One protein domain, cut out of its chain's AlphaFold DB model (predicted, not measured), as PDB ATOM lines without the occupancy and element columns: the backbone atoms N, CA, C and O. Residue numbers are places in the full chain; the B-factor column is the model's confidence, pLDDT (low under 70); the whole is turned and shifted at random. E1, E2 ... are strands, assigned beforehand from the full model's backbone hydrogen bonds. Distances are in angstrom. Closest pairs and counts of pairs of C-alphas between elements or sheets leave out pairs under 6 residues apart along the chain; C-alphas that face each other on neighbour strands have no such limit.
ATOM      1  N   THR A 208     194.373 161.736 150.313       80.69
ATOM      2  CA  THR A 208     194.121 161.717 151.757       80.69
ATOM      3  C   THR A 208     194.652 162.995 152.391       80.69
ATOM      4  O   THR A 208     195.795 163.381 152.137       80.69
ATOM      5  N   ALA A 209     193.839 163.631 153.231       83.75
ATOM      6  CA  ALA A 209     194.253 164.720 154.106       83.75
ATOM      7  C   ALA A 209     194.136 164.263 155.562       83.75
ATOM      8  O   ALA A 209     193.146 163.646 155.940       83.75
ATOM      9  N   VAL A 210     195.147 164.556 156.377       84.94
ATOM     10  CA  VAL A 210     195.177 164.195 157.799       84.94
ATOM     11  C   VAL A 210     195.285 165.476 158.616       84.94
ATOM     12  O   VAL A 210     196.170 166.296 158.369       84.94
ATOM     13  N   ILE A 211     194.377 165.652 159.571       84.00
ATOM     14  CA  ILE A 211     194.314 166.791 160.486       84.00
ATOM     15  C   ILE A 211     194.557 166.263 161.898       84.00
ATOM     16  O   ILE A 211     193.829 165.396 162.370       84.00
ATOM     17  N   ASN A 212     195.567 166.803 162.576       81.81
ATOM     18  CA  ASN A 212     195.885 166.434 163.952       81.81
ATOM     19  C   ASN A 212     195.336 167.495 164.906       81.81
ATOM     20  O   ASN A 212     195.706 168.669 164.816       81.81
ATOM     21  N   PHE A 213     194.501 167.071 165.844       79.38
ATOM     22  CA  PHE A 213     194.006 167.885 166.940       79.38
ATOM     23  C   PHE A 213     194.780 167.557 168.217       79.38
ATOM     24  O   PHE A 213     194.951 166.396 168.597       79.38
ATOM     25  N   HIS A 214     195.246 168.606 168.893       72.81
ATOM     26  CA  HIS A 214     195.853 168.497 170.213       72.81
ATOM     27  C   HIS A 214     194.834 168.933 171.267       72.81
ATOM     28  O   HIS A 214     194.601 170.131 171.453       72.81
ATOM     29  N   ALA A 215     194.234 167.977 171.973       66.75
ATOM     30  CA  ALA A 215     193.333 168.283 173.075       66.75
ATOM     31  C   ALA A 215     194.156 168.550 174.346       66.75
ATOM     32  O   ALA A 215     194.731 167.642 174.939       66.75
ATOM     33  N   ASN A 216     194.237 169.815 174.771       56.88
ATOM     34  CA  ASN A 216     194.854 170.182 176.048       56.88
ATOM     35  C   ASN A 216     193.830 170.023 177.185       56.88
ATOM     36  O   ASN A 216     193.260 171.001 177.670       56.88
ATOM     37  N   THR A 217     193.544 168.779 177.565       60.09
ATOM     38  CA  THR A 217     192.723 168.461 178.741       60.09
ATOM     39  C   THR A 217     193.601 167.961 179.886       60.09
ATOM     40  O   THR A 217     194.439 167.087 179.701       60.09
ATOM     41  N   ILE A 218     193.369 168.501 181.089       57.50
ATOM     42  CA  ILE A 218     194.237 168.455 182.288       57.50
ATOM     43  C   ILE A 218     194.598 167.029 182.779       57.50
ATOM     44  O   ILE A 218     195.491 166.884 183.607       57.50
ATOM     45  N   SER A 219     193.960 165.968 182.272       58.00
ATOM     46  CA  SER A 219     194.140 164.599 182.783       58.00
ATOM     47  C   SER A 219     194.673 163.562 181.793       58.00
ATOM     48  O   SER A 219     194.927 162.440 182.224       58.00
ATOM     49  N   SER A 220     194.852 163.870 180.504       58.84
ATOM     50  CA  SER A 220     195.426 162.926 179.527       58.84
ATOM     51  C   SER A 220     195.866 163.665 178.263       58.84
ATOM     52  O   SER A 220     195.083 164.433 177.705       58.84
ATOM     53  N   ASN A 221     197.089 163.404 177.791       60.34
ATOM     54  CA  ASN A 221     197.561 163.844 176.475       60.34
ATOM     55  C   ASN A 221     196.883 162.990 175.393       60.34
ATOM     56  O   ASN A 221     197.451 162.016 174.897       60.34
ATOM     57  N   THR A 222     195.629 163.301 175.077       63.53
ATOM     58  CA  THR A 222     194.894 162.646 173.992       63.53
ATOM     59  C   THR A 222     195.185 163.356 172.677       63.53
ATOM     60  O   THR A 222     194.900 164.549 172.532       63.53
ATOM     61  N   PHE A 223     195.718 162.612 171.712       68.88
ATOM     62  CA  PHE A 223     195.854 163.062 170.331       68.88
ATOM     63  C   PHE A 223     194.672 162.525 169.527       68.88
ATOM     64  O   PHE A 223     194.412 161.321 169.538       68.88
ATOM     65  N   GLU A 224     193.961 163.409 168.832       78.38
ATOM     66  CA  GLU A 224     192.879 163.034 167.922       78.38
ATOM     67  C   GLU A 224     193.320 163.327 166.489       78.38
ATOM     68  O   GLU A 224     193.793 164.418 166.174       78.38
ATOM     69  N   ILE A 225     193.202 162.333 165.618       81.38
ATOM     70  CA  ILE A 225     193.562 162.427 164.209       81.38
ATOM     71  C   ILE A 225     192.279 162.282 163.403       81.38
ATOM     72  O   ILE A 225     191.595 161.266 163.506       81.38
ATOM     73  N   SER A 226     191.979 163.283 162.580       83.25
ATOM     74  CA  SER A 226     190.901 163.236 161.601       83.25
ATOM     75  C   SER A 226     191.483 162.998 160.210       83.25
ATOM     76  O   SER A 226     192.308 163.778 159.731       83.25
ATOM     77  N   THR A 227     191.080 161.909 159.561       84.44
ATOM     78  CA  THR A 227     191.528 161.557 158.209       84.44
ATOM     79  C   THR A 227     190.386 161.735 157.221       84.44
ATOM     80  O   THR A 227     189.351 161.085 157.330       84.44
ATOM     81  N   ILE A 228     190.588 162.594 156.226       85.12
ATOM     82  CA  ILE A 228     189.628 162.894 155.167       85.12
ATOM     83  C   ILE A 228     190.086 162.193 153.887       85.12
ATOM     84  O   ILE A 228     191.217 162.399 153.438       85.12
ATOM     85  N   ARG A 229     189.215 161.373 153.289       86.00
ATOM     86  CA  ARG A 229     189.502 160.621 152.052       86.00
ATOM     87  C   ARG A 229     188.251 160.469 151.172       86.00
ATOM     88  O   ARG A 229     187.139 160.508 151.706       86.00
ATOM     89  N   PRO A 230     188.392 160.298 149.842       85.88
ATOM     90  CA  PRO A 230     187.258 159.999 148.982       85.88
ATOM     91  C   PRO A 230     186.702 158.619 149.326       85.88
ATOM     92  O   PRO A 230     187.458 157.701 149.657       85.88
ATOM     93  N   ALA A 231     185.384 158.478 149.236       87.56
ATOM     94  CA  ALA A 231     184.702 157.241 149.563       87.56
ATOM     95  C   ALA A 231     183.558 156.941 148.590       87.56
ATOM     96  O   ALA A 231     182.763 157.809 148.217       87.56
ATOM     97  N   MET A 232     183.483 155.685 148.160       88.06
ATOM     98  CA  MET A 232     182.518 155.214 147.169       88.06
ATOM     99  C   MET A 232     182.125 153.768 147.470       88.06
ATOM    100  O   MET A 232     182.965 152.939 147.816       88.06
ATOM    101  N   TYR A 233     180.847 153.448 147.316       85.25
ATOM    102  CA  TYR A 233     180.368 152.072 147.372       85.25
ATOM    103  C   TYR A 233     180.868 151.261 146.169       85.25
ATOM    104  O   TYR A 233     181.135 151.801 145.096       85.25
ATOM    105  N   ALA A 234     180.892 149.932 146.291       82.75
ATOM    106  CA  ALA A 234     181.266 149.040 145.185       82.75
ATOM    107  C   ALA A 234     180.349 149.149 143.946       82.75
ATOM    108  O   ALA A 234     180.723 148.709 142.864       82.75
ATOM    109  N   ASN A 235     179.159 149.741 144.089       82.69
ATOM    110  CA  ASN A 235     178.216 149.998 142.996       82.69
ATOM    111  C   ASN A 235     178.432 151.359 142.293       82.69
ATOM    112  O   ASN A 235     177.631 151.713 141.431       82.69
ATOM    113  N   GLY A 236     179.460 152.129 142.671       78.44
ATOM    114  CA  GLY A 236     179.776 153.425 142.059       78.44
ATOM    115  C   GLY A 236     178.986 154.622 142.602       78.44
ATOM    116  O   GLY A 236     178.991 155.683 141.982       78.44
ATOM    117  N   THR A 237     178.277 154.471 143.725       87.56
ATOM    118  CA  THR A 237     177.560 155.578 144.389       87.56
ATOM    119  C   THR A 237     178.390 156.194 145.524       87.56
ATOM    120  O   THR A 237     179.188 155.487 146.148       87.56
ATOM    121  N   PRO A 238     178.229 157.499 145.817       88.56
ATOM    122  CA  PRO A 238     179.012 158.176 146.847       88.56
ATOM    123  C   PRO A 238     178.623 157.694 148.251       88.56
ATOM    124  O   PRO A 238     177.445 157.479 148.535       88.56
ATOM    125  N   THR A 239     179.607 157.575 149.145       87.06
ATOM    126  CA  THR A 239     179.387 157.313 150.577       87.06
ATOM    127  C   THR A 239     180.181 158.301 151.427       87.06
ATOM    128  O   THR A 239     181.161 158.885 150.969       87.06
ATOM    129  N   THR A 240     179.753 158.496 152.669       84.88
ATOM    130  CA  THR A 240     180.508 159.219 153.705       84.88
ATOM    131  C   THR A 240     181.102 158.272 154.745       84.88
ATOM    132  O   THR A 240     181.794 158.722 155.653       84.88
ATOM    133  N   ASP A 241     180.813 156.974 154.631       81.56
ATOM    134  CA  ASP A 241     181.257 155.942 155.558       81.56
ATOM    135  C   ASP A 241     182.495 155.218 155.011       81.56
ATOM    136  O   ASP A 241     182.558 154.784 153.857       81.56
ATOM    137  N   VAL A 242     183.494 155.136 155.878       79.88
ATOM    138  CA  VAL A 242     184.862 154.693 155.637       79.88
ATOM    139  C   VAL A 242     184.952 153.168 155.528       79.88
ATOM    140  O   VAL A 242     185.762 152.680 154.737       79.88
ATOM    141  N   GLU A 243     184.121 152.438 156.279       82.25
ATOM    142  CA  GLU A 243     184.172 150.972 156.431       82.25
ATOM    143  C   GLU A 243     183.570 150.235 155.230       82.25
ATOM    144  O   GLU A 243     184.024 149.166 154.825       82.25
ATOM    145  N   ILE A 244     182.545 150.833 154.628       85.06
ATOM    146  CA  ILE A 244     181.802 150.267 153.492       85.06
ATOM    147  C   ILE A 244     182.283 150.805 152.139       85.06
ATOM    148  O   ILE A 244     181.712 150.478 151.094       85.06
ATOM    149  N   SER A 245     183.329 151.636 152.150       85.81
ATOM    150  CA  SER A 245     183.939 152.196 150.949       85.81
ATOM    151  C   SER A 245     184.921 151.221 150.304       85.81
ATOM    152  O   SER A 245     185.707 150.551 150.970       85.81
ATOM    153  N   VAL A 246     184.965 151.224 148.972       84.25
ATOM    154  CA  VAL A 246     186.098 150.665 148.226       84.25
ATOM    155  C   VAL A 246     187.382 151.441 148.541       84.25
ATOM    156  O   VAL A 246     187.339 152.601 148.961       84.25
ATOM    157  N   SER A 247     188.537 150.798 148.343       80.88
ATOM    158  CA  SER A 247     189.847 151.429 148.554       80.88
ATOM    159  C   SER A 247     189.967 152.740 147.776       80.88
ATOM    160  O   SER A 247     189.651 152.780 146.587       80.88
ATOM    161  N   ALA A 248     190.507 153.781 148.415       76.62
ATOM    162  CA  ALA A 248     190.706 155.102 147.812       76.62
ATOM    163  C   ALA A 248     191.613 155.089 146.564       76.62
ATOM    164  O   ALA A 248     191.594 156.032 145.781       76.62
ATOM    165  N   ASN A 249     192.393 154.025 146.353       77.50
ATOM    166  CA  ASN A 249     193.195 153.843 145.137       77.50
ATOM    167  C   ASN A 249     192.360 153.383 143.928       77.50
ATOM    168  O   ASN A 249     192.801 153.522 142.793       77.50
ATOM    169  N   ASN A 250     191.168 152.830 144.167       78.62
ATOM    170  CA  ASN A 250     190.249 152.373 143.123       78.62
ATOM    171  C   ASN A 250     189.195 153.427 142.767       78.62
ATOM    172  O   ASN A 250     188.376 153.178 141.890       78.62
ATOM    173  N   ILE A 251     189.206 154.575 143.449       79.56
ATOM    174  CA  ILE A 251     188.305 155.694 143.188       79.56
ATOM    175  C   ILE A 251     189.035 156.667 142.264       79.56
ATOM    176  O   ILE A 251     190.057 157.246 142.634       79.56
ATOM    177  N   SER A 252     188.530 156.816 141.044       76.81
ATOM    178  CA  SER A 252     189.042 157.772 140.068       76.81
ATOM    179  C   SER A 252     188.585 159.191 140.396       76.81
ATOM    180  O   SER A 252     187.512 159.411 140.956       76.81
ATOM    181  N   ALA A 253     189.361 160.183 139.959       72.38
ATOM    182  CA  ALA A 253     188.984 161.591 140.067       72.38
ATOM    183  C   ALA A 253     187.685 161.934 139.309       72.38
ATOM    184  O   ALA A 253     187.044 162.929 139.634       72.38
ATOM    185  N   ASN A 254     187.307 161.118 138.318       77.75
ATOM    186  CA  ASN A 254     186.087 161.294 137.527       77.75
ATOM    187  C   ASN A 254     184.883 160.507 138.075       77.75
ATOM    188  O   ASN A 254     183.792 160.618 137.514       77.75
ATOM    189  N   ASP A 255     185.071 159.698 139.121       81.06
ATOM    190  CA  ASP A 255     183.988 158.910 139.704       81.06
ATOM    191  C   ASP A 255     183.084 159.782 140.583       81.06
ATOM    192  O   ASP A 255     183.490 160.818 141.112       81.06
ATOM    193  N   ASN A 256     181.841 159.346 140.776       83.12
ATOM    194  CA  ASN A 256     180.900 160.009 141.674       83.12
ATOM    195  C   ASN A 256     181.152 159.570 143.130       83.12
ATOM    196  O   ASN A 256     180.436 158.722 143.665       83.12
ATOM    197  N   TYR A 257     182.204 160.111 143.749       84.88
ATOM    198  CA  TYR A 257     182.600 159.800 145.126       84.88
ATOM    199  C   TYR A 257     182.074 160.819 146.147       84.88
ATOM    200  O   TYR A 257     181.882 161.999 145.855       84.88
ATOM    201  N   GLY A 258     181.852 160.349 147.374       85.38
ATOM    202  CA  GLY A 258     181.594 161.182 148.546       85.38
ATOM    203  C   GLY A 258     182.884 161.470 149.317       85.38
ATOM    204  O   GLY A 258     183.951 160.944 148.996       85.38
ATOM    205  N   ILE A 259     182.797 162.315 150.343       85.81
ATOM    206  CA  ILE A 259     183.917 162.619 151.242       85.81
ATOM    207  C   ILE A 259     183.633 161.939 152.578       85.81
ATOM    208  O   ILE A 259     182.632 162.249 153.224       85.81
ATOM    209  N   ALA A 260     184.512 161.030 152.991       86.06
ATOM    210  CA  ALA A 260     184.433 160.376 154.287       86.06
ATOM    211  C   ALA A 260     185.473 160.962 155.244       86.06
ATOM    212  O   ALA A 260     186.588 161.304 154.840       86.06
ATOM    213  N   THR A 261     185.090 161.085 156.514       84.19
ATOM    214  CA  THR A 261     185.960 161.568 157.592       84.19
ATOM    215  C   THR A 261     186.026 160.500 158.670       84.19
ATOM    216  O   THR A 261     184.996 160.131 159.226       84.19
ATOM    217  N   ASP A 262     187.229 160.013 158.941       83.69
ATOM    218  CA  ASP A 262     187.517 159.060 160.009       83.69
ATOM    219  C   ASP A 262     188.140 159.786 161.204       83.69
ATOM    220  O   ASP A 262     188.910 160.729 161.006       83.69
ATOM    221  N   TYR A 263     187.837 159.344 162.423       80.75
ATOM    222  CA  TYR A 263     188.381 159.901 163.661       80.75
ATOM    223  C   TYR A 263     189.050 158.786 164.459       80.75
ATOM    224  O   TYR A 263     188.401 157.836 164.889       80.75
ATOM    225  N   SER A 264     190.351 158.924 164.706       78.69
ATOM    226  CA  SER A 264     191.112 157.994 165.541       78.69
ATOM    227  C   SER A 264     191.767 158.740 166.699       78.69
ATOM    228  O   SER A 264     192.448 159.742 166.479       78.69
ATOM    229  N   SER A 265     191.584 158.248 167.924       72.50
ATOM    230  CA  SER A 265     192.205 158.802 169.130       72.50
ATOM    231  C   SER A 265     193.286 157.866 169.664       72.50
ATOM    232  O   SER A 265     193.032 156.671 169.825       72.50
ATOM    233  N   PHE A 266     194.449 158.411 170.016       69.25
ATOM    234  CA  PHE A 266     195.523 157.671 170.680       69.25
ATOM    235  C   PHE A 266     195.907 158.354 171.995       69.25
ATOM    236  O   PHE A 266     195.920 159.585 172.097       69.25
ATOM    237  N   LEU A 267     196.217 157.545 173.007       64.12
ATOM    238  CA  LEU A 267     196.831 158.018 174.244       64.12
ATOM    239  C   LEU A 267     198.331 158.176 173.983       64.12
ATOM    240  O   LEU A 267     198.970 157.228 173.535       64.12
ATOM    241  N   GLY A 268     198.871 159.377 174.199       61.12
ATOM    242  CA  GLY A 268     200.319 159.560 174.230       61.12
ATOM    243  C   GLY A 268     200.878 158.989 175.529       61.12
ATOM    244  O   GLY A 268     200.413 159.394 176.597       61.12
TER     245      GLY A 268
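AT A GLANCE: This is residues 208 to 268 of the 269 residues of an uncharacterized protein of Flavobacteriales bacterium (UniProt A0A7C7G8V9). A narrow, twisted ribbon of three long strands, E1, E2 and E3 side by side, ends in a looping head made by residues 232 to 257. The printed part has 61 residues with three named strands, E1, E2, E3 along the chain, and no named helix. The all-strand sheet, order E1 - E2 - E3, is antiparallel, a meander, each strand the antiparallel neighbour of the one before. The whole is a loose rod of 46 by 18 by 14 A, with a radius of gyration of the C-alphas of 14.5 A.

IN THESE COORDINATES: E1, residues 209 to 217, begins at C-alpha 209 (194.253, 164.720, 154.106) and is 25.0 A long. E2, residues 220 to 231, measures 32.3 A. E3, residues 258 to 267, measures 30.0 A and ends at C-alpha 267 (196.831, 158.018, 174.244).

HOW THE PARTS SIT: E1 and E2 form a hairpin, at 158 degrees between directions; N 211 and O 226 are 2.8 A apart, within hydrogen-bond range. E2 and E3 form another, at 161 degrees, with N 225 and O 264 at 2.8 A. E1 and E3 are edge strands.

THE WHOLE: The farthest C-alphas, of Ile 218 and Asn 235, are 46.3 A apart. The printed part has no cut. The link from E1 to E2 is tight; that from E2 to E3 is long, 26 residues. Confidence is under 70 at residues 215 to 223 and 266 to 268.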